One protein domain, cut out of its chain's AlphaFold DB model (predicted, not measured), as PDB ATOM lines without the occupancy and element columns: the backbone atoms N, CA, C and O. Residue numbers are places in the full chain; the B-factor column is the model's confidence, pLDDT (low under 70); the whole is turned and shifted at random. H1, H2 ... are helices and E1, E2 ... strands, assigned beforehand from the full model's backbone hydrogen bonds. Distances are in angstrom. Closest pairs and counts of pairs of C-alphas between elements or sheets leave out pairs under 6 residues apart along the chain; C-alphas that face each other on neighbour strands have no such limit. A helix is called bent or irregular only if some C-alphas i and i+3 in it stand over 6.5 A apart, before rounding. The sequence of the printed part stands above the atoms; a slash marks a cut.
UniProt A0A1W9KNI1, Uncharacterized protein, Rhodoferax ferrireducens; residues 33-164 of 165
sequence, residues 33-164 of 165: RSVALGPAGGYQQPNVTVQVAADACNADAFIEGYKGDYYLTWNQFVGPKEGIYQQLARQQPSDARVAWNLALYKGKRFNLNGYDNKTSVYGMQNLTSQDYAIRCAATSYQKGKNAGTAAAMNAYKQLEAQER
ATOM      1  N   ARG A  33     -33.707  29.941  -5.340       86.75
ATOM      2  CA  ARG A  33     -33.988  28.650  -5.969       86.75
ATOM      3  C   ARG A  33     -35.125  28.806  -6.956       86.75
ATOM      4  O   ARG A  33     -36.191  29.301  -6.600       86.75
ATOM      5  N   SER A  34     -34.900  28.365  -8.186       90.06
ATOM      6  CA  SER A  34     -35.982  28.197  -9.152       90.06
ATOM      7  C   SER A  34     -36.762  26.935  -8.791       90.06
ATOM      8  O   SER A  34     -36.177  25.856  -8.679       90.06
ATOM      9  N   VAL A  35     -38.067  27.065  -8.566       90.94
ATOM     10  CA  VAL A  35     -38.959  25.955  -8.215       90.94
ATOM     11  C   VAL A  35     -40.192  25.956  -9.110       90.94
ATOM     12  O   VAL A  35     -40.657  27.001  -9.559       90.94
ATOM     13  N   ALA A  36     -40.757  24.777  -9.349       89.88
ATOM     14  CA  ALA A  36     -42.105  24.671  -9.891       89.88
ATOM     15  C   ALA A  36     -43.126  24.832  -8.755       89.88
ATOM     16  O   ALA A  36     -43.014  24.170  -7.717       89.88
ATOM     17  N   LEU A  37     -44.112  25.706  -8.963       90.44
ATOM     18  CA  LEU A  37     -45.280  25.839  -8.098       90.44
ATOM     19  C   LEU A  37     -46.486  25.142  -8.722       90.44
ATOM     20  O   LEU A  37     -46.764  25.302  -9.908       90.44
ATOM     21  N   GLY A  38     -47.234  24.433  -7.882       86.12
ATOM     22  CA  GLY A  38     -48.459  23.731  -8.240       86.12
ATOM     23  C   GLY A  38     -48.246  22.229  -8.425       86.12
ATOM     24  O   GLY A  38     -47.403  21.830  -9.231       86.12
ATOM     25  N   PRO A  39     -48.997  21.377  -7.703       82.56
ATOM     26  CA  PRO A  39     -49.014  19.941  -7.965       82.56
ATOM     27  C   PRO A  39     -49.479  19.606  -9.394       82.56
ATOM     28  O   PRO A  39     -50.023  20.445 -10.120       82.56
ATOM     29  N   ALA A  40     -49.262  18.360  -9.819       79.06
ATOM     30  CA  ALA A  40     -49.747  17.864 -11.107       79.06
ATOM     31  C   ALA A  40     -51.283  17.941 -11.218       79.06
ATOM     32  O   ALA A  40     -51.996  17.763 -10.234       79.06
ATOM     33  N   GLY A  41     -51.794  18.176 -12.433       79.12
ATOM     34  CA  GLY A  41     -53.235  18.129 -12.710       79.12
ATOM     35  C   GLY A  41     -54.029  19.359 -12.249       79.12
ATOM     36  O   GLY A  41     -55.210  19.233 -11.934       79.12
ATOM     37  N   GLY A  42     -53.396  20.532 -12.183       83.50
ATOM     38  CA  GLY A  42     -54.042  21.815 -11.888       83.50
ATOM     39  C   GLY A  42     -53.259  22.995 -12.464       83.50
ATOM     40  O   GLY A  42     -52.407  22.810 -13.331       83.50
ATOM     41  N   TYR A  43     -53.533  24.206 -11.971       91.06
ATOM     42  CA  TYR A  43     -52.714  25.373 -12.293       91.06
ATOM     43  C   TYR A  43     -51.259  25.148 -11.872       91.06
ATOM     44  O   TYR A  43     -51.002  24.609 -10.796       91.06
ATOM     45  N   GLN A  44     -50.315  25.569 -12.709       91.31
ATOM     46  CA  GLN A  44     -48.887  25.446 -12.442       91.31
ATOM     47  C   GLN A  44     -48.159  26.716 -12.857       91.31
ATOM     48  O   GLN A  44     -48.490  27.340 -13.864       91.31
ATOM     49  N   GLN A  45     -47.139  27.077 -12.086       90.19
ATOM     50  CA  GLN A  45     -46.208  28.146 -12.419       90.19
ATOM     51  C   GLN A  45     -44.800  27.545 -12.451       90.19
ATOM     52  O   GLN A  45     -44.209  27.301 -11.393       90.19
ATOM     53  N   PRO A  46     -44.264  27.245 -13.644       86.00
ATOM     54  CA  PRO A  46     -42.896  26.771 -13.759       86.00
ATOM     55  C   PRO A  46     -41.920  27.915 -13.462       86.00
ATOM     56  O   PRO A  46     -42.197  29.076 -13.761       86.00
ATOM     57  N   ASN A  47     -40.748  27.573 -12.926       86.88
ATOM     58  CA  ASN A  47     -39.608  28.482 -12.770       86.88
ATOM     59  C   ASN A  47     -39.854  29.711 -11.872       86.88
ATOM     60  O   ASN A  47     -39.372  30.810 -12.152       86.88
ATOM     61  N   VAL A  48     -40.580  29.539 -10.767       91.44
ATOM     62  CA  VAL A  48     -40.733  30.596  -9.763       91.44
ATOM     63  C   VAL A  48     -39.449  30.711  -8.956       91.44
ATOM     64  O   VAL A  48     -38.991  29.748  -8.347       91.44
ATOM     65  N   THR A  49     -38.869  31.908  -8.929       92.50
ATOM     66  CA  THR A  49     -37.687  32.181  -8.109       92.50
ATOM     67  C   THR A  49     -38.104  32.413  -6.660       92.50
ATOM     68  O   THR A  49     -38.770  33.399  -6.352       92.50
ATOM     69  N   VAL A  50     -37.681  31.526  -5.760       93.94
ATOM     70  CA  VAL A  50     -37.892  31.649  -4.316       93.94
ATOM     71  C   VAL A  50     -36.605  32.102  -3.650       93.94
ATOM     72  O   VAL A  50     -35.576  31.435  -3.737       93.94
ATOM     73  N   GLN A  51     -36.677  33.237  -2.960       93.69
ATOM     74  CA  GLN A  51     -35.579  33.755  -2.152       93.69
ATOM     75  C   GLN A  51     -35.584  33.047  -0.797       93.69
ATOM     76  O   GLN A  51     -36.433  33.324   0.052       93.69
ATOM     77  N   VAL A  52     -34.662  32.103  -0.608       92.56
ATOM     78  CA  VAL A  52     -34.489  31.433   0.684       92.56
ATOM     79  C   VAL A  52     -33.890  32.431   1.671       92.56
ATOM     80  O   VAL A  52     -32.878  33.067   1.373       92.56
ATOM     81  N   ALA A  53     -34.521  32.587   2.837       88.38
ATOM     82  CA  ALA A  53     -34.042  33.509   3.861       88.38
ATOM     83  C   ALA A  53     -32.607  33.151   4.286       88.38
ATOM     84  O   ALA A  53     -32.296  31.979   4.489       88.38
ATOM     85  N   ALA A  54     -31.737  34.155   4.437       86.19
ATOM     86  CA  ALA A  54     -30.319  33.940   4.755       86.19
ATOM     87  C   ALA A  54     -30.101  33.223   6.101       86.19
ATOM     88  O   ALA A  54     -29.093  32.556   6.306       86.19
ATOM     89  N   ASP A  55     -31.068  33.338   7.007       86.50
ATOM     90  CA  ASP A  55     -31.084  32.711   8.324       86.50
ATOM     91  C   ASP A  55     -31.931  31.416   8.361       86.50
ATOM     92  O   ASP A  55     -32.269  30.910   9.439       86.50
ATOM     93  N   ALA A  56     -32.328  30.880   7.200       91.00
ATOM     94  CA  ALA A  56     -32.910  29.549   7.085       91.00
ATOM     95  C   ALA A  56     -31.784  28.510   7.057       91.00
ATOM     96  O   ALA A  56     -31.024  28.405   6.099       91.00
ATOM     97  N   CYS A  57     -31.692  27.712   8.116       90.12
ATOM     98  CA  CYS A  57     -30.653  26.695   8.257       90.12
ATOM     99  C   CYS A  57     -30.952  25.404   7.466       90.12
ATOM    100  O   CYS A  57     -30.072  24.562   7.316       90.12
ATOM    101  N   ASN A  58     -32.171  25.246   6.934       94.06
ATOM    102  CA  ASN A  58     -32.547  24.160   6.028       94.06
ATOM    103  C   ASN A  58     -33.371  24.704   4.847       94.06
ATOM    104  O   ASN A  58     -34.547  25.045   4.990       94.06
ATOM    105  N   ALA A  59     -32.744  24.779   3.672       93.69
ATOM    106  CA  ALA A  59     -33.359  25.348   2.476       93.69
ATOM    107  C   ALA A  59     -34.515  24.496   1.925       93.69
ATOM    108  O   ALA A  59     -35.503  25.054   1.458       93.69
ATOM    109  N   ASP A  60     -34.430  23.166   1.991       94.12
ATOM    110  CA  ASP A  60     -35.479  22.294   1.449       94.12
ATOM    111  C   ASP A  60     -36.755  22.395   2.287       94.12
ATOM    112  O   ASP A  60     -37.839  22.605   1.744       94.12
ATOM    113  N   ALA A  61     -36.621  22.375   3.617       95.56
ATOM    114  CA  ALA A  61     -37.734  22.599   4.530       95.56
ATOM    115  C   ALA A  61     -38.360  23.989   4.318       95.56
ATOM    116  O   ALA A  61     -39.583  24.114   4.280       95.56
ATOM    117  N   PHE A  62     -37.541  25.027   4.102       96.50
ATOM    118  CA  PHE A  62     -38.033  26.359   3.738       96.50
ATOM    119  C   PHE A  62     -38.860  26.335   2.444       96.50
ATOM    120  O   PHE A  62     -39.960  26.883   2.411       96.50
ATOM    121  N   ILE A  63     -38.363  25.698   1.380       95.69
ATOM    122  CA  ILE A  63     -39.071  25.624   0.096       95.69
ATOM    123  C   ILE A  63     -40.394  24.862   0.226       95.69
ATOM    124  O   ILE A  63     -41.397  25.294  -0.342       95.69
ATOM    125  N   GLU A  64     -40.434  23.765   0.982       95.62
ATOM    126  CA  GLU A  64     -41.679  23.021   1.199       95.62
ATOM    127  C   GLU A  64     -42.709  23.848   1.984       95.62
ATOM    128  O   GLU A  64     -43.879  23.887   1.605       95.62
ATOM    129  N   GLY A  65     -42.270  24.606   2.996       96.25
ATOM    130  CA  GLY A  65     -43.135  25.550   3.711       96.25
ATOM    131  C   GLY A  65     -43.650  26.672   2.813       96.25
ATOM    132  O   GLY A  65     -44.840  26.987   2.834       96.25
ATOM    133  N   TYR A  66     -42.773  27.232   1.974       97.19
ATOM    134  CA  TYR A  66     -43.132  28.253   0.991       97.19
ATOM    135  C   TYR A  66     -44.224  27.756   0.048       97.19
ATOM    136  O   TYR A  66     -45.246  28.419  -0.109       97.19
ATOM    137  N   LYS A  67     -44.032  26.579  -0.559       95.56
ATOM    138  CA  LYS A  67     -45.006  25.976  -1.476       95.56
ATOM    139  C   LYS A  67     -46.352  25.758  -0.791       95.56
ATOM    140  O   LYS A  67     -47.370  26.188  -1.329       95.56
ATOM    141  N   GLY A  68     -46.344  25.135   0.389       93.50
ATOM    142  CA  GLY A  68     -47.564  24.767   1.105       93.50
ATOM    143  C   GLY A  68     -48.482  25.957   1.350       93.50
ATOM    144  O   GLY A  68     -49.643  25.943   0.932       93.50
ATOM    145  N   ASP A  69     -47.949  27.022   1.945       95.75
ATOM    146  CA  ASP A  69     -48.753  28.205   2.254       95.75
ATOM    147  C   ASP A  69     -48.998  29.099   1.041       95.75
ATOM    148  O   ASP A  69     -50.058  29.723   0.970       95.75
ATOM    149  N   TYR A  70     -48.096  29.129   0.051       96.88
ATOM    150  CA  TYR A  70     -48.372  29.824  -1.205       96.88
ATOM    151  C   TYR A  70     -49.621  29.246  -1.875       96.88
ATOM    152  O   TYR A  70     -50.517  29.999  -2.254       96.88
ATOM    153  N   TYR A  71     -49.722  27.915  -1.989       95.19
ATOM    154  CA  TYR A  71     -50.860  27.280  -2.652       95.19
ATOM    155  C   TYR A  71     -52.175  27.523  -1.918       95.19
ATOM    156  O   TYR A  71     -53.182  27.850  -2.550       95.19
ATOM    157  N   LEU A  72     -52.168  27.362  -0.590       95.00
ATOM    158  CA  LEU A  72     -53.352  27.547   0.246       95.00
ATOM    159  C   LEU A  72     -53.838  28.996   0.176       95.00
ATOM    160  O   LEU A  72     -55.008  29.236  -0.126       95.00
ATOM    161  N   THR A  73     -52.923  29.946   0.365       96.75
ATOM    162  CA  THR A  73     -53.213  31.383   0.328       96.75
ATOM    163  C   THR A  73     -53.716  31.801  -1.052       96.75
ATOM    164  O   THR A  73     -54.749  32.456  -1.169       96.75
ATOM    165  N   TRP A  74     -53.040  31.379  -2.122       96.56
ATOM    166  CA  TRP A  74     -53.458  31.675  -3.491       96.56
ATOM    167  C   TRP A  74     -54.871  31.163  -3.782       96.56
ATOM    168  O   TRP A  74     -55.726  31.918  -4.247       96.56
ATOM    169  N   ASN A  75     -55.151  29.899  -3.455       96.12
ATOM    170  CA  ASN A  75     -56.470  29.307  -3.669       96.12
ATOM    171  C   ASN A  75     -57.569  29.988  -2.843       96.12
ATOM    172  O   ASN A  75     -58.700  30.085  -3.325       96.12
ATOM    173  N   GLN A  76     -57.249  30.471  -1.638       96.69
ATOM    174  CA  GLN A  76     -58.179  31.212  -0.782       96.69
ATOM    175  C   GLN A  76     -58.629  32.533  -1.420       96.69
ATOM    176  O   GLN A  76     -59.784  32.916  -1.247       96.69
ATOM    177  N   PHE A  77     -57.761  33.206  -2.182       95.88
ATOM    178  CA  PHE A  77     -58.099  34.466  -2.852       95.88
ATOM    179  C   PHE A  77     -58.657  34.276  -4.270       95.88
ATOM    180  O   PHE A  77     -59.631  34.927  -4.646       95.88
ATOM    181  N   VAL A  78     -58.089  33.358  -5.057       95.88
ATOM    182  CA  VAL A  78     -58.530  33.106  -6.439       95.88
ATOM    183  C   VAL A  78     -59.891  32.416  -6.489       95.88
ATOM    184  O   VAL A  78     -60.715  32.757  -7.335       95.88
ATOM    185  N   GLY A  79     -60.158  31.475  -5.578       94.75
ATOM    186  CA  GLY A  79     -61.394  30.691  -5.580       94.75
ATOM    187  C   GLY A  79     -62.678  31.529  -5.517       94.75
ATOM    188  O   GLY A  79     -63.553  31.331  -6.363       94.75
ATOM    189  N   PRO A  80     -62.812  32.472  -4.565       95.75
ATOM    190  CA  PRO A  80     -63.968  33.362  -4.496       95.75
ATOM    191  C   PRO A  80     -64.141  34.237  -5.743       95.75
ATOM    192  O   PRO A  80     -65.257  34.358  -6.246       95.75
ATOM    193  N   LYS A  81     -63.053  34.809  -6.280       95.81
ATOM    194  CA  LYS A  81     -63.094  35.647  -7.492       95.81
ATOM    195  C   LYS A  81     -63.559  34.860  -8.716       95.81
ATOM    196  O   LYS A  81     -64.443  35.322  -9.431       95.81
ATOM    197  N   GLU A  82     -63.021  33.657  -8.920       94.81
ATOM    198  CA  GLU A  82     -63.462  32.753  -9.988       94.81
ATOM    199  C   GLU A  82     -64.968  32.467  -9.886       94.81
ATOM    200  O   GLU A  82     -65.685  32.615 -10.873       94.81
ATOM    201  N   GLY A  83     -65.463  32.137  -8.686       95.69
ATOM    202  CA  GLY A  83     -66.887  31.878  -8.453       95.69
ATOM    203  C   GLY A  83     -67.781  33.088  -8.747       95.69
ATOM    204  O   GLY A  83     -68.784  32.951  -9.449       95.69
ATOM    205  N   ILE A  84     -67.394  34.278  -8.271       96.06
ATOM    206  CA  ILE A  84     -68.139  35.528  -8.495       96.06
ATOM    207  C   ILE A  84     -68.244  35.833  -9.990       96.06
ATOM    208  O   ILE A  84     -69.349  36.020 -10.500       96.06
ATOM    209  N   TYR A  85     -67.127  35.846 -10.723       96.69
ATOM    210  CA  TYR A  85     -67.176  36.165 -12.152       96.69
ATOM    211  C   TYR A  85     -67.826  35.064 -12.980       96.69
ATOM    212  O   TYR A  85     -68.449  35.360 -13.995       96.69
ATOM    213  N   GLN A  86     -67.762  33.804 -12.542       96.69
ATOM    214  CA  GLN A  86     -68.497  32.731 -13.200       96.69
ATOM    215  C   GLN A  86     -70.010  32.926 -13.054       96.69
ATOM    216  O   GLN A  86     -70.751  32.674 -14.003       96.69
ATOM    217  N   GLN A  87     -70.482  33.374 -11.889       97.12
ATOM    218  CA  GLN A  87     -71.891  33.697 -11.679       97.12
ATOM    219  C   GLN A  87     -72.309  34.937 -12.477       97.12
ATOM    220  O   GLN A  87     -73.320  34.886 -13.179       97.12
ATOM    221  N   LEU A  88     -71.524  36.016 -12.423       96.75
ATOM    222  CA  LEU A  88     -71.801  37.239 -13.179       96.75
ATOM    223  C   LEU A  88     -71.848  36.966 -14.684       96.75
ATOM    224  O   LEU A  88     -72.765  37.434 -15.345       96.75
ATOM    225  N   ALA A  89     -70.944  36.141 -15.220       96.56
ATOM    226  CA  ALA A  89     -70.937  35.791 -16.642       96.56
ATOM    227  C   ALA A  89     -72.197  35.026 -17.076       96.56
ATOM    228  O   ALA A  89     -72.620  35.137 -18.222       96.56
ATOM    229  N   ARG A  90     -72.829  34.260 -16.174       96.56
ATOM    230  CA  ARG A  90     -74.123  33.608 -16.457       96.56
ATOM    231  C   ARG A  90     -75.279  34.603 -16.463       96.56
ATOM    232  O   ARG A  90     -76.226  34.416 -17.216       96.56
ATOM    233  N   GLN A  91     -75.219  35.625 -15.612       97.12
ATOM    234  CA  GLN A  91     -76.251  36.660 -15.505       97.12
ATOM    235  C   GLN A  91     -76.125  37.722 -16.607       97.12
ATOM    236  O   GLN A  91     -77.131  38.254 -17.063       97.12
ATOM    237  N   GLN A  92     -74.895  38.020 -17.028       96.19
ATOM    238  CA  GLN A  92     -74.545  39.091 -17.960       96.19
ATOM    239  C   GLN A  92     -73.594  38.557 -19.049       96.19
ATOM    240  O   GLN A  92     -72.429  38.946 -19.111       96.19
ATOM    241  N   PRO A  93     -74.059  37.636 -19.914       94.00
ATOM    242  CA  PRO A  93     -73.192  36.944 -20.870       94.00
ATOM    243  C   PRO A  93     -72.611  37.851 -21.966       94.00
ATOM    244  O   PRO A  93     -71.625  37.482 -22.596       94.00
ATOM    245  N   SER A  94     -73.207  39.023 -22.206       95.94
ATOM    246  CA  SER A  94     -72.733  40.012 -23.181       95.94
ATOM    247  C   SER A  94     -71.777  41.059 -22.596       95.94
ATOM    248  O   SER A  94     -71.247  41.871 -23.354       95.94
ATOM    249  N   ASP A  95     -71.539  41.064 -21.278       96.62
ATOM    250  CA  ASP A  95     -70.622  42.015 -20.648       96.62
ATOM    251  C   ASP A  95     -69.160  41.570 -20.853       96.62
ATOM    252  O   ASP A  95     -68.665  40.612 -20.247       96.62
ATOM    253  N   ALA A  96     -68.451  42.302 -21.715       95.00
ATOM    254  CA  ALA A  96     -67.052  42.043 -22.038       95.00
ATOM    255  C   ALA A  96     -66.118  42.181 -20.824       95.00
ATOM    256  O   ALA A  96     -65.114  41.470 -20.741       95.00
ATOM    257  N   ARG A  97     -66.439  43.054 -19.861       94.81
ATOM    258  CA  ARG A  97     -65.645  43.238 -18.642       94.81
ATOM    259  C   ARG A  97     -65.774  42.034 -17.722       94.81
ATOM    260  O   ARG A  97     -64.774  41.563 -17.182       94.81
ATOM    261  N   VAL A  98     -66.984  41.504 -17.583       95.12
ATOM    262  CA  VAL A  98     -67.233  40.276 -16.820       95.12
ATOM    263  C   VAL A  98     -66.529  39.082 -17.471       95.12
ATOM    264  O   VAL A  98     -65.883  38.302 -16.769       95.12
ATOM    265  N   ALA A  99     -66.586  38.962 -18.801       95.12
ATOM    266  CA  ALA A  99     -65.885  37.908 -19.536       95.12
ATOM    267  C   ALA A  99     -64.354  37.995 -19.374       95.12
ATOM    268  O   ALA A  99     -63.706  36.979 -19.108       95.12
ATOM    269  N   TRP A 100     -63.787  39.202 -19.471       95.31
ATOM    270  CA  TRP A 100     -62.367  39.468 -19.219       95.31
ATOM    271  C   TRP A 100     -61.954  39.048 -17.806       95.31
ATOM    272  O   TRP A 100     -61.026  38.257 -17.634       95.31
ATOM    273  N   ASN A 101     -62.685  39.510 -16.791       95.75
ATOM    274  CA  ASN A 101     -62.370  39.191 -15.405       95.75
ATOM    275  C   ASN A 101     -62.507  37.690 -15.120       95.75
ATOM    276  O   ASN A 101     -61.648  37.117 -14.458       95.75
ATOM    277  N   LEU A 102     -63.515  37.005 -15.670       95.81
ATOM    278  CA  LEU A 102     -63.599  35.548 -15.554       95.81
ATOM    279  C   LEU A 102     -62.354  34.868 -16.142       95.81
ATOM    280  O   LEU A 102     -61.798  33.972 -15.509       95.81
ATOM    281  N   ALA A 103     -61.884  35.301 -17.314       95.00
ATOM    282  CA  ALA A 103     -60.679  34.754 -17.936       95.00
ATOM    283  C   ALA A 103     -59.409  34.983 -17.094       95.00
ATOM    284  O   ALA A 103     -58.511  34.140 -17.107       95.00
ATOM    285  N   LEU A 104     -59.342  36.068 -16.312       95.12
ATOM    286  CA  LEU A 104     -58.220  36.322 -15.403       95.12
ATOM    287  C   LEU A 104     -58.100  35.283 -14.281       95.12
ATOM    288  O   LEU A 104     -56.973  34.989 -13.881       95.12
ATOM    289  N   TYR A 105     -59.209  34.732 -13.777       95.75
ATOM    290  CA  TYR A 105     -59.213  33.829 -12.612       95.75
ATOM    291  C   TYR A 105     -59.466  32.363 -12.956       95.75
ATOM    292  O   TYR A 105     -58.985  31.476 -12.243       95.75
ATOM    293  N   LYS A 106     -60.211  32.099 -14.031       94.88
ATOM    294  CA  LYS A 106     -60.652  30.753 -14.394       94.88
ATOM    295  C   LYS A 106     -59.470  29.799 -14.539       94.88
ATOM    296  O   LYS A 106     -58.527  30.069 -15.280       94.88
ATOM    297  N   GLY A 107     -59.540  28.663 -13.849       92.81
ATOM    298  CA  GLY A 107     -58.523  27.614 -13.941       92.81
ATOM    299  C   GLY A 107     -57.175  27.960 -13.300       92.81
ATOM    300  O   GLY A 107     -56.222  27.207 -13.478       92.81
ATOM    301  N   LYS A 108     -57.074  29.055 -12.534       94.69
ATOM    302  CA  LYS A 108     -55.842  29.416 -11.812       94.69
ATOM    303  C   LYS A 108     -55.746  28.815 -10.414       94.69
ATOM    304  O   LYS A 108     -54.846  29.169  -9.667       94.69
ATOM    305  N   ARG A 109     -56.637  27.907 -10.020       94.31
ATOM    306  CA  ARG A 109     -56.539  27.227  -8.721       94.31
ATOM    307  C   ARG A 109     -55.533  26.080  -8.790       94.31
ATOM    308  O   ARG A 109     -55.581  25.249  -9.698       94.31
ATOM    309  N   PHE A 110     -54.649  26.006  -7.803       95.12
ATOM    310  CA  PHE A 110     -53.801  24.839  -7.601       95.12
ATOM    311  C   PHE A 110     -54.665  23.637  -7.221       95.12
ATOM    312  O   PHE A 110     -55.555  23.752  -6.374       95.12
ATOM    313  N   ASN A 111     -54.392  22.479  -7.821       93.62
ATOM    314  CA  ASN A 111     -55.021  21.230  -7.414       93.62
ATOM    315  C   ASN A 111     -54.270  20.672  -6.199       93.62
ATOM    316  O   ASN A 111     -53.098  20.329  -6.307       93.62
ATOM    317  N   LEU A 112     -54.938  20.618  -5.045       92.12
ATOM    318  CA  LEU A 112     -54.344  20.164  -3.781       92.12
ATOM    319  C   LEU A 112     -54.827  18.773  -3.362       92.12
ATOM    320  O   LEU A 112     -54.530  18.327  -2.254       92.12
ATOM    321  N   ASN A 113     -55.545  18.064  -4.235       91.69
ATOM    322  CA  ASN A 113     -55.953  16.693  -3.958       91.69
ATOM    323  C   ASN A 113     -54.712  15.800  -3.849       91.69
ATOM    324  O   ASN A 113     -53.935  15.683  -4.793       91.69
ATOM    325  N   GLY A 114     -54.520  15.189  -2.677       85.50
ATOM    326  CA  GLY A 114     -53.341  14.369  -2.385       85.50
ATOM    327  C   GLY A 114     -52.040  15.161  -2.198       85.50
ATOM    328  O   GLY A 114     -50.981  14.547  -2.092       85.50
ATOM    329  N   TYR A 115     -52.089  16.498  -2.148       89.50
ATOM    330  CA  TYR A 115     -50.910  17.305  -1.847       89.50
ATOM    331  C   TYR A 115     -50.523  17.156  -0.370       89.50
ATOM    332  O   TYR A 115     -51.266  17.550   0.528       89.50
ATOM    333  N   ASP A 116     -49.333  16.609  -0.130       89.19
ATOM    334  CA  ASP A 116     -48.719  16.551   1.193       89.19
ATOM    335  C   ASP A 116     -47.979  17.862   1.480       89.19
ATOM    336  O   ASP A 116     -46.920  18.133   0.911       89.19
ATOM    337  N   ASN A 117     -48.532  18.665   2.391       87.81
ATOM    338  CA  ASN A 117     -47.932  19.928   2.813       87.81
ATOM    339  C   ASN A 117     -46.717  19.753   3.741       87.81
ATOM    340  O   ASN A 117     -46.188  20.745   4.218       87.81
ATOM    341  N   LYS A 118     -46.281  18.518   4.034       92.38
ATOM    342  CA  LYS A 118     -45.119  18.206   4.882       92.38
ATOM    343  C   LYS A 118     -45.230  18.675   6.334       92.38
ATOM    344  O   LYS A 118     -44.242  18.647   7.065       92.38
ATOM    345  N   THR A 119     -46.429  19.010   6.818       89.31
ATOM    346  CA  THR A 119     -46.638  19.401   8.227       89.31
ATOM    347  C   THR A 119     -46.371  18.246   9.199       89.31
ATOM    348  O   THR A 119     -45.918  18.477  10.316       89.31
ATOM    349  N   SER A 120     -46.568  16.990   8.797       89.31
ATOM    350  CA  SER A 120     -46.174  15.832   9.617       89.31
ATOM    351  C   SER A 120     -44.651  15.726   9.799       89.31
ATOM    352  O   SER A 120     -44.193  15.268  10.842       89.31
ATOM    353  N   VAL A 121     -43.874  16.203   8.818       91.75
ATOM    354  CA  VAL A 121     -42.404  16.122   8.781       91.75
ATOM    355  C   VAL A 121     -41.747  17.343   9.432       91.75
ATOM    356  O   VAL A 121     -40.785  17.200  10.182       91.75
ATOM    357  N   TYR A 122     -42.264  18.548   9.181       93.56
ATOM    358  CA  TYR A 122     -41.649  19.815   9.612       93.56
ATOM    359  C   TYR A 122     -42.546  20.685  10.503       93.56
ATOM    360  O   TYR A 122     -42.216  21.839  10.767       93.56
ATOM    361  N   GLY A 123     -43.700  20.174  10.932       86.69
ATOM    362  CA  GLY A 123     -44.705  20.956  11.651       86.69
ATOM    363  C   GLY A 123     -44.251  21.487  13.009       86.69
ATOM    364  O   GLY A 123     -43.164  21.194  13.508       86.69
ATOM    365  N   MET A 124     -45.129  22.275  13.634       88.44
ATOM    366  CA  MET A 124     -44.825  23.003  14.872       88.44
ATOM    367  C   MET A 124     -44.396  22.098  16.031       88.44
ATOM    368  O   MET A 124     -43.634  22.541  16.886       88.44
ATOM    369  N   GLN A 125     -44.821  20.831  16.037       88.44
ATOM    370  CA  GLN A 125     -44.402  19.827  17.016       88.44
ATOM    371  C   GLN A 125     -42.875  19.662  17.095       88.44
ATOM    372  O   GLN A 125     -42.345  19.299  18.140       88.44
ATOM    373  N   ASN A 126     -42.162  19.978  16.012       92.56
ATOM    374  CA  ASN A 126     -40.717  19.813  15.905       92.56
ATOM    375  C   ASN A 126     -39.927  21.066  16.328       92.56
ATOM    376  O   ASN A 126     -38.707  20.991  16.478       92.56
ATOM    377  N   LEU A 127     -40.591  22.205  16.573       91.06
ATOM    378  CA  LEU A 127     -39.936  23.463  16.974       91.06
ATOM    379  C   LEU A 127     -39.296  23.392  18.366       91.06
ATOM    380  O   LEU A 127     -38.350  24.124  18.648       91.06
ATOM    381  N   THR A 128     -39.789  22.509  19.232       91.25
ATOM    382  CA  THR A 128     -39.281  22.311  20.597       91.25
ATOM    383  C   THR A 128     -38.407  21.065  20.735       91.25
ATOM    384  O   THR A 128     -37.991  20.732  21.844       91.25
ATOM    385  N   SER A 129     -38.100  20.380  19.626       92.94
ATOM    386  CA  SER A 129     -37.228  19.204  19.640       92.94
ATOM    387  C   SER A 129     -35.862  19.542  20.237       92.94
ATOM    388  O   SER A 129     -35.314  20.612  19.958       92.94
ATOM    389  N   GLN A 130     -35.290  18.629  21.028       94.62
ATOM    390  CA  GLN A 130     -33.911  18.754  21.511       94.62
ATOM    391  C   GLN A 130     -32.898  18.556  20.375       94.62
ATOM    392  O   GLN A 130     -31.847  19.200  20.371       94.62
ATOM    393  N   ASP A 131     -33.254  17.759  19.366       95.69
ATOM    394  CA  ASP A 131     -32.455  17.574  18.159       95.69
ATOM    395  C   ASP A 131     -32.409  18.879  17.347       95.69
ATOM    396  O   ASP A 131     -33.429  19.404  16.882       95.69
ATOM    397  N   TYR A 132     -31.194  19.407  17.182       92.62
ATOM    398  CA  TYR A 132     -30.946  20.634  16.439       92.62
ATOM    399  C   TYR A 132     -31.392  20.539  14.978       92.62
ATOM    400  O   TYR A 132     -31.988  21.492  14.481       92.62
ATOM    401  N   ALA A 133     -31.141  19.423  14.290       93.19
ATOM    402  CA  ALA A 133     -31.483  19.267  12.880       93.19
ATOM    403  C   ALA A 133     -33.004  19.289  12.675       93.19
ATOM    404  O   ALA A 133     -33.502  19.985  11.785       93.19
ATOM    405  N   ILE A 134     -33.747  18.609  13.553       93.56
ATOM    406  CA  ILE A 134     -35.218  18.595  13.540       93.56
ATOM    407  C   ILE A 134     -35.773  20.002  13.791       93.56
ATOM    408  O   ILE A 134     -36.586  20.507  13.011       93.56
ATOM    409  N   ARG A 135     -35.294  20.671  14.845       95.44
ATOM    410  CA  ARG A 135     -35.721  22.032  15.198       95.44
ATOM    411  C   ARG A 135     -35.374  23.051  14.113       95.44
ATOM    412  O   ARG A 135     -36.182  23.929  13.800       95.44
ATOM    413  N   CYS A 136     -34.194  22.922  13.516       93.69
ATOM    414  CA  CYS A 136     -33.727  23.740  12.404       93.69
ATOM    415  C   CYS A 136     -34.638  23.604  11.175       93.69
ATOM    416  O   CYS A 136     -35.059  24.615  10.597       93.69
ATOM    417  N   ALA A 137     -34.981  22.372  10.791       95.00
ATOM    418  CA  ALA A 137     -35.875  22.113   9.668       95.00
ATOM    419  C   ALA A 137     -37.274  22.690   9.922       95.00
ATOM    420  O   ALA A 137     -37.792  23.415   9.075       95.00
ATOM    421  N   ALA A 138     -37.842  22.472  11.111       96.56
ATOM    422  CA  ALA A 138     -39.146  23.021  11.486       96.56
ATOM    423  C   ALA A 138     -39.168  24.559  11.487       96.56
ATOM    424  O   ALA A 138     -40.088  25.186  10.961       96.56
ATOM    425  N   THR A 139     -38.112  25.186  12.012       95.75
ATOM    426  CA  THR A 139     -37.967  26.651  12.013       95.75
ATOM    427  C   THR A 139     -37.869  27.194  10.588       95.75
ATOM    428  O   THR A 139     -38.531  28.174  10.245       95.75
ATOM    429  N   SER A 140     -37.075  26.546   9.732       96.19
ATOM    430  CA  SER A 140     -36.915  26.948   8.330       96.19
ATOM    431  C   SER A 140     -38.213  26.768   7.539       96.19
ATOM    432  O   SER A 140     -38.584  27.659   6.780       96.19
ATOM    433  N   TYR A 141     -38.947  25.679   7.777       97.31
ATOM    434  CA  TYR A 141     -40.277  25.438   7.215       97.31
ATOM    435  C   TYR A 141     -41.273  26.534   7.605       97.31
ATOM    436  O   TYR A 141     -41.938  27.089   6.733       97.31
ATOM    437  N   GLN A 142     -41.316  26.942   8.878       96.38
ATOM    438  CA  GLN A 142     -42.188  28.036   9.317       96.38
ATOM    439  C   GLN A 142     -41.821  29.387   8.674       96.38
ATOM    440  O   GLN A 142     -42.708  30.160   8.310       96.38
ATOM    441  N   LYS A 143     -40.528  29.679   8.479       95.88
ATOM    442  CA  LYS A 143     -40.094  30.866   7.717       95.88
ATOM    443  C   LYS A 143     -40.544  30.790   6.260       95.88
ATOM    444  O   LYS A 143     -41.049  31.775   5.724       95.88
ATOM    445  N   GLY A 144     -40.406  29.612   5.656       96.56
ATOM    446  CA  GLY A 144     -40.901  29.305   4.320       96.56
ATOM    447  C   GLY A 144     -42.386  29.619   4.186       96.56
ATOM    448  O   GLY A 144     -42.766  30.387   3.310       96.56
ATOM    449  N   LYS A 145     -43.208  29.112   5.109       97.31
ATOM    450  CA  LYS A 145     -44.655  29.366   5.173       97.31
ATOM    451  C   LYS A 145     -45.010  30.854   5.155       97.31
ATOM    452  O   LYS A 145     -45.815  31.305   4.337       97.31
ATOM    453  N   ASN A 146     -44.342  31.635   6.001       96.56
ATOM    454  CA  ASN A 146     -44.543  33.083   6.068       96.56
ATOM    455  C   ASN A 146     -44.180  33.764   4.735       96.56
ATOM    456  O   ASN A 146     -44.927  34.613   4.243       96.56
ATOM    457  N   ALA A 147     -43.058  33.367   4.124       97.00
ATOM    458  CA  ALA A 147     -42.630  33.882   2.825       97.00
ATOM    459  C   ALA A 147     -43.591  33.479   1.691       97.00
ATOM    460  O   ALA A 147     -43.916  34.310   0.844       97.00
ATOM    461  N   GLY A 148     -44.090  32.239   1.699       96.88
ATOM    462  CA  GLY A 148     -45.070  31.725   0.741       96.88
ATOM    463  C   GLY A 148     -46.391  32.484   0.801       96.88
ATOM    464  O   GLY A 148     -46.893  32.928  -0.232       96.88
ATOM    465  N   THR A 149     -46.903  32.727   2.010       97.75
ATOM    466  CA  THR A 149     -48.088  33.568   2.240       97.75
ATOM    467  C   THR A 149     -47.889  34.972   1.666       97.75
ATOM    468  O   THR A 149     -48.698  35.439   0.862       97.75
ATOM    469  N   ALA A 150     -46.788  35.643   2.023       97.44
ATOM    470  CA  ALA A 150     -46.504  36.996   1.548       97.44
ATOM    471  C   ALA A 150     -46.384  37.060   0.015       97.44
ATOM    472  O   ALA A 150     -46.921  37.972  -0.620       97.44
ATOM    473  N   ALA A 151     -45.722  36.073  -0.591       96.81
ATOM    474  CA  ALA A 151     -45.574  35.982  -2.035       96.81
ATOM    475  C   ALA A 151     -46.916  35.748  -2.744       96.81
ATOM    476  O   ALA A 151     -47.208  36.444  -3.717       96.81
ATOM    477  N   ALA A 152     -47.763  34.847  -2.238       96.88
ATOM    478  CA  ALA A 152     -49.095  34.602  -2.793       96.88
ATOM    479  C   ALA A 152     -49.985  35.847  -2.710       96.88
ATOM    480  O   ALA A 152     -50.661  36.185  -3.680       96.88
ATOM    481  N   MET A 153     -49.944  36.577  -1.589       97.38
ATOM    482  CA  MET A 153     -50.673  37.840  -1.440       97.38
ATOM    483  C   MET A 153     -50.203  38.897  -2.441       97.38
ATOM    484  O   MET A 153     -51.027  39.586  -3.042       97.38
ATOM    485  N   ASN A 154     -48.892  39.036  -2.647       96.50
ATOM    486  CA  ASN A 154     -48.348  39.987  -3.615       96.50
ATOM    487  C   ASN A 154     -48.701  39.602  -5.058       96.50
ATOM    488  O   ASN A 154     -49.141  40.461  -5.821       96.50
ATOM    489  N   ALA A 155     -48.578  38.323  -5.416       94.62
ATOM    490  CA  ALA A 155     -48.971  37.816  -6.729       94.62
ATOM    491  C   ALA A 155     -50.474  38.021  -6.984       94.62
ATOM    492  O   ALA A 155     -50.873  38.450  -8.068       94.62
ATOM    493  N   TYR A 156     -51.315  37.786  -5.973       95.12
ATOM    494  CA  TYR A 156     -52.748  38.047  -6.067       95.12
ATOM    495  C   TYR A 156     -53.048  39.541  -6.258       95.12
ATOM    496  O   TYR A 156     -53.836  39.881  -7.132       95.12
ATOM    497  N   LYS A 157     -52.387  40.447  -5.523       95.75
ATOM    498  CA  LYS A 157     -52.545  41.903  -5.725       95.75
ATOM    499  C   LYS A 157     -52.188  42.335  -7.149       95.75
ATOM    500  O   LYS A 157     -52.861  43.188  -7.716       95.75
ATOM    501  N   GLN A 158     -51.144  41.749  -7.736       94.38
ATOM    502  CA  GLN A 158     -50.764  42.015  -9.128       94.38
ATOM    503  C   GLN A 158     -51.812  41.499 -10.121       94.38
ATOM    504  O   GLN A 158     -52.073  42.158 -11.124       94.38
ATOM    505  N   LEU A 159     -52.423  40.343  -9.846       94.00
ATOM    506  CA  LEU A 159     -53.534  39.824 -10.642       94.00
ATOM    507  C   LEU A 159     -54.778  40.716 -10.506       94.00
ATOM    508  O   LEU A 159     -55.387  41.071 -11.506       94.00
ATOM    509  N   GLU A 160     -55.120  41.126  -9.286       94.19
ATOM    510  CA  GLU A 160     -56.263  41.999  -9.003       94.19
ATOM    511  C   GLU A 160     -56.109  43.387  -9.642       94.19
ATOM    512  O   GLU A 160     -57.079  43.961 -10.128       94.19
ATOM    513  N   ALA A 161     -54.888  43.919  -9.728       94.50
ATOM    514  CA  ALA A 161     -54.633  45.168 -10.441       94.50
ATOM    515  C   ALA A 161     -55.031  45.098 -11.931       94.50
ATOM    516  O   ALA A 161     -55.432  46.115 -12.496       94.50
ATOM    517  N   GLN A 162     -54.983  43.913 -12.554       93.44
ATOM    518  CA  GLN A 162     -55.413  43.703 -13.944       93.44
ATOM    519  C   GLN A 162     -56.941  43.726 -14.100       93.44
ATOM    520  O   GLN A 162     -57.430  43.990 -15.195       93.44
ATOM    521  N   GLU A 163     -57.713  43.516 -13.025       89.81
ATOM    522  CA  GLU A 163     -59.178  43.661 -13.057       89.81
ATOM    523  C   GLU A 163     -59.625  45.109 -13.278       89.81
ATOM    524  O   GLU A 163     -60.804  45.343 -13.547       89.81
ATOM    525  N   ARG A 164     -58.732  46.090 -13.077       77.81
ATOM    526  CA  ARG A 164     -59.022  47.536 -13.112       77.81
ATOM    527  C   ARG A 164     -58.514  48.244 -14.369       77.81
ATOM    528  O   ARG A 164     -58.868  49.400 -14.565       77.81
TER     529      ARG A 164
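This is residues 33 to 164 of the 165 residues of an uncharacterized protein of Rhodoferax ferrireducens (UniProt A0A1W9KNI1). Two long helices, H1 and H4, lie side by side and run the same way as the core of a rod; the shorter helix H2 folds back along the far end of H1, and a small two-stranded hairpin, E1 and E2, packs on the first part of H1, its residues 59 to 71. From H2 a long link, residues 106 to 118, leads back to the short helix H3, which packs on the first part of H4. The printed part has 132 residues, with two named strands and then four named helices in the order E1, E2, H1, H2, H3, H4; the sheet E1 - E2 is antiparallel, and the class is mostly helix, with 78 residues in helices and 12 in strands. The whole is loose, with a radius of gyration of the C-alphas of 17.5 A, and spans 62 by 27 by 22 A.

Begin at C-alpha 33, at (-33.988, 28.650, -5.969), where E1 starts; it holds residues 33 to 37. After it look for E2, residues 45 to 51, which is 15.8 A from first to last C-alpha. Next find C-alpha 59 at (-33.359, 25.348, 2.476); from there H1 runs through residues 59 to 91, 47.9 A long. H1 has a kink of 26 degrees near residue 78, but it is neither bent nor irregular, though only just: C-alphas 77 and 80 are 6.2 A apart. H2 follows with residues 96 to 105, 14.8 A long, and then H3 with residues 119 to 122. The last element is H4, residues 132 to 162, 45.3 A long, and you reach its end at C-alpha 162, (-55.413, 43.703, -13.944).

Start with E1 and E2, a hairpin of antiparallel strands at 140 degrees between their directions. Look there for N 35 and O 48, 2.8 A apart, and N 45 and O 37, also 2.8 A apart, both within hydrogen-bond range. From this hairpin go to H1: the closest C-alphas of E1 and H1 are those of Leu 37 and Lys 67, 6.6 A apart, and the closest of E2 and H1 are those of Val 50 and Ile 63, 7.6 A apart. E2 and H4 are near each other, with 6 pairs of C-alphas within 10 A. H1 and H2 form a helical hairpin: they touch, with residues 78 to 89 alone of H1, at a shallow tilt of 24 degrees, opposite ways, and their closest C-alphas are those of Tyr 85 and Leu 102, 5.0 A apart. H1 and H4 touch at a shallow tilt of 28 degrees, the same way; their closest C-alphas, those of Tyr 66 and Gly 148, are 4.0 A apart. H3 touches H4, with residues 134 to 141 alone of H4, and the closest C-alphas are those of Tyr 122 and Ala 138, 4.5 A apart. H2 and H4 are close but not clearly touching, with the C-alphas of Leu 104 and Leu 159 closest at 7.5 A. Among the pairs that stay apart are E1 and H4, and H2 and H3. In H2 each O i to N i+4 pair is within hydrogen-bond range, in H1 27 of 29 and in H4 26 of 27, while H3 is too short for such a pair.

The two C-alphas farthest apart are those of Ser 94 and Gln 130, at 62.9 A. Look at residues 91 to 96, of which 91 belongs to H1 and 96 to H2: this stretch stands free. The link from H2 to H3 is long, 13 residues, and the one from H1 to H2 is tight. The printed part has no cut. The mean pLDDT of the printed part of this model is 93.3, and no printed residue is under 70.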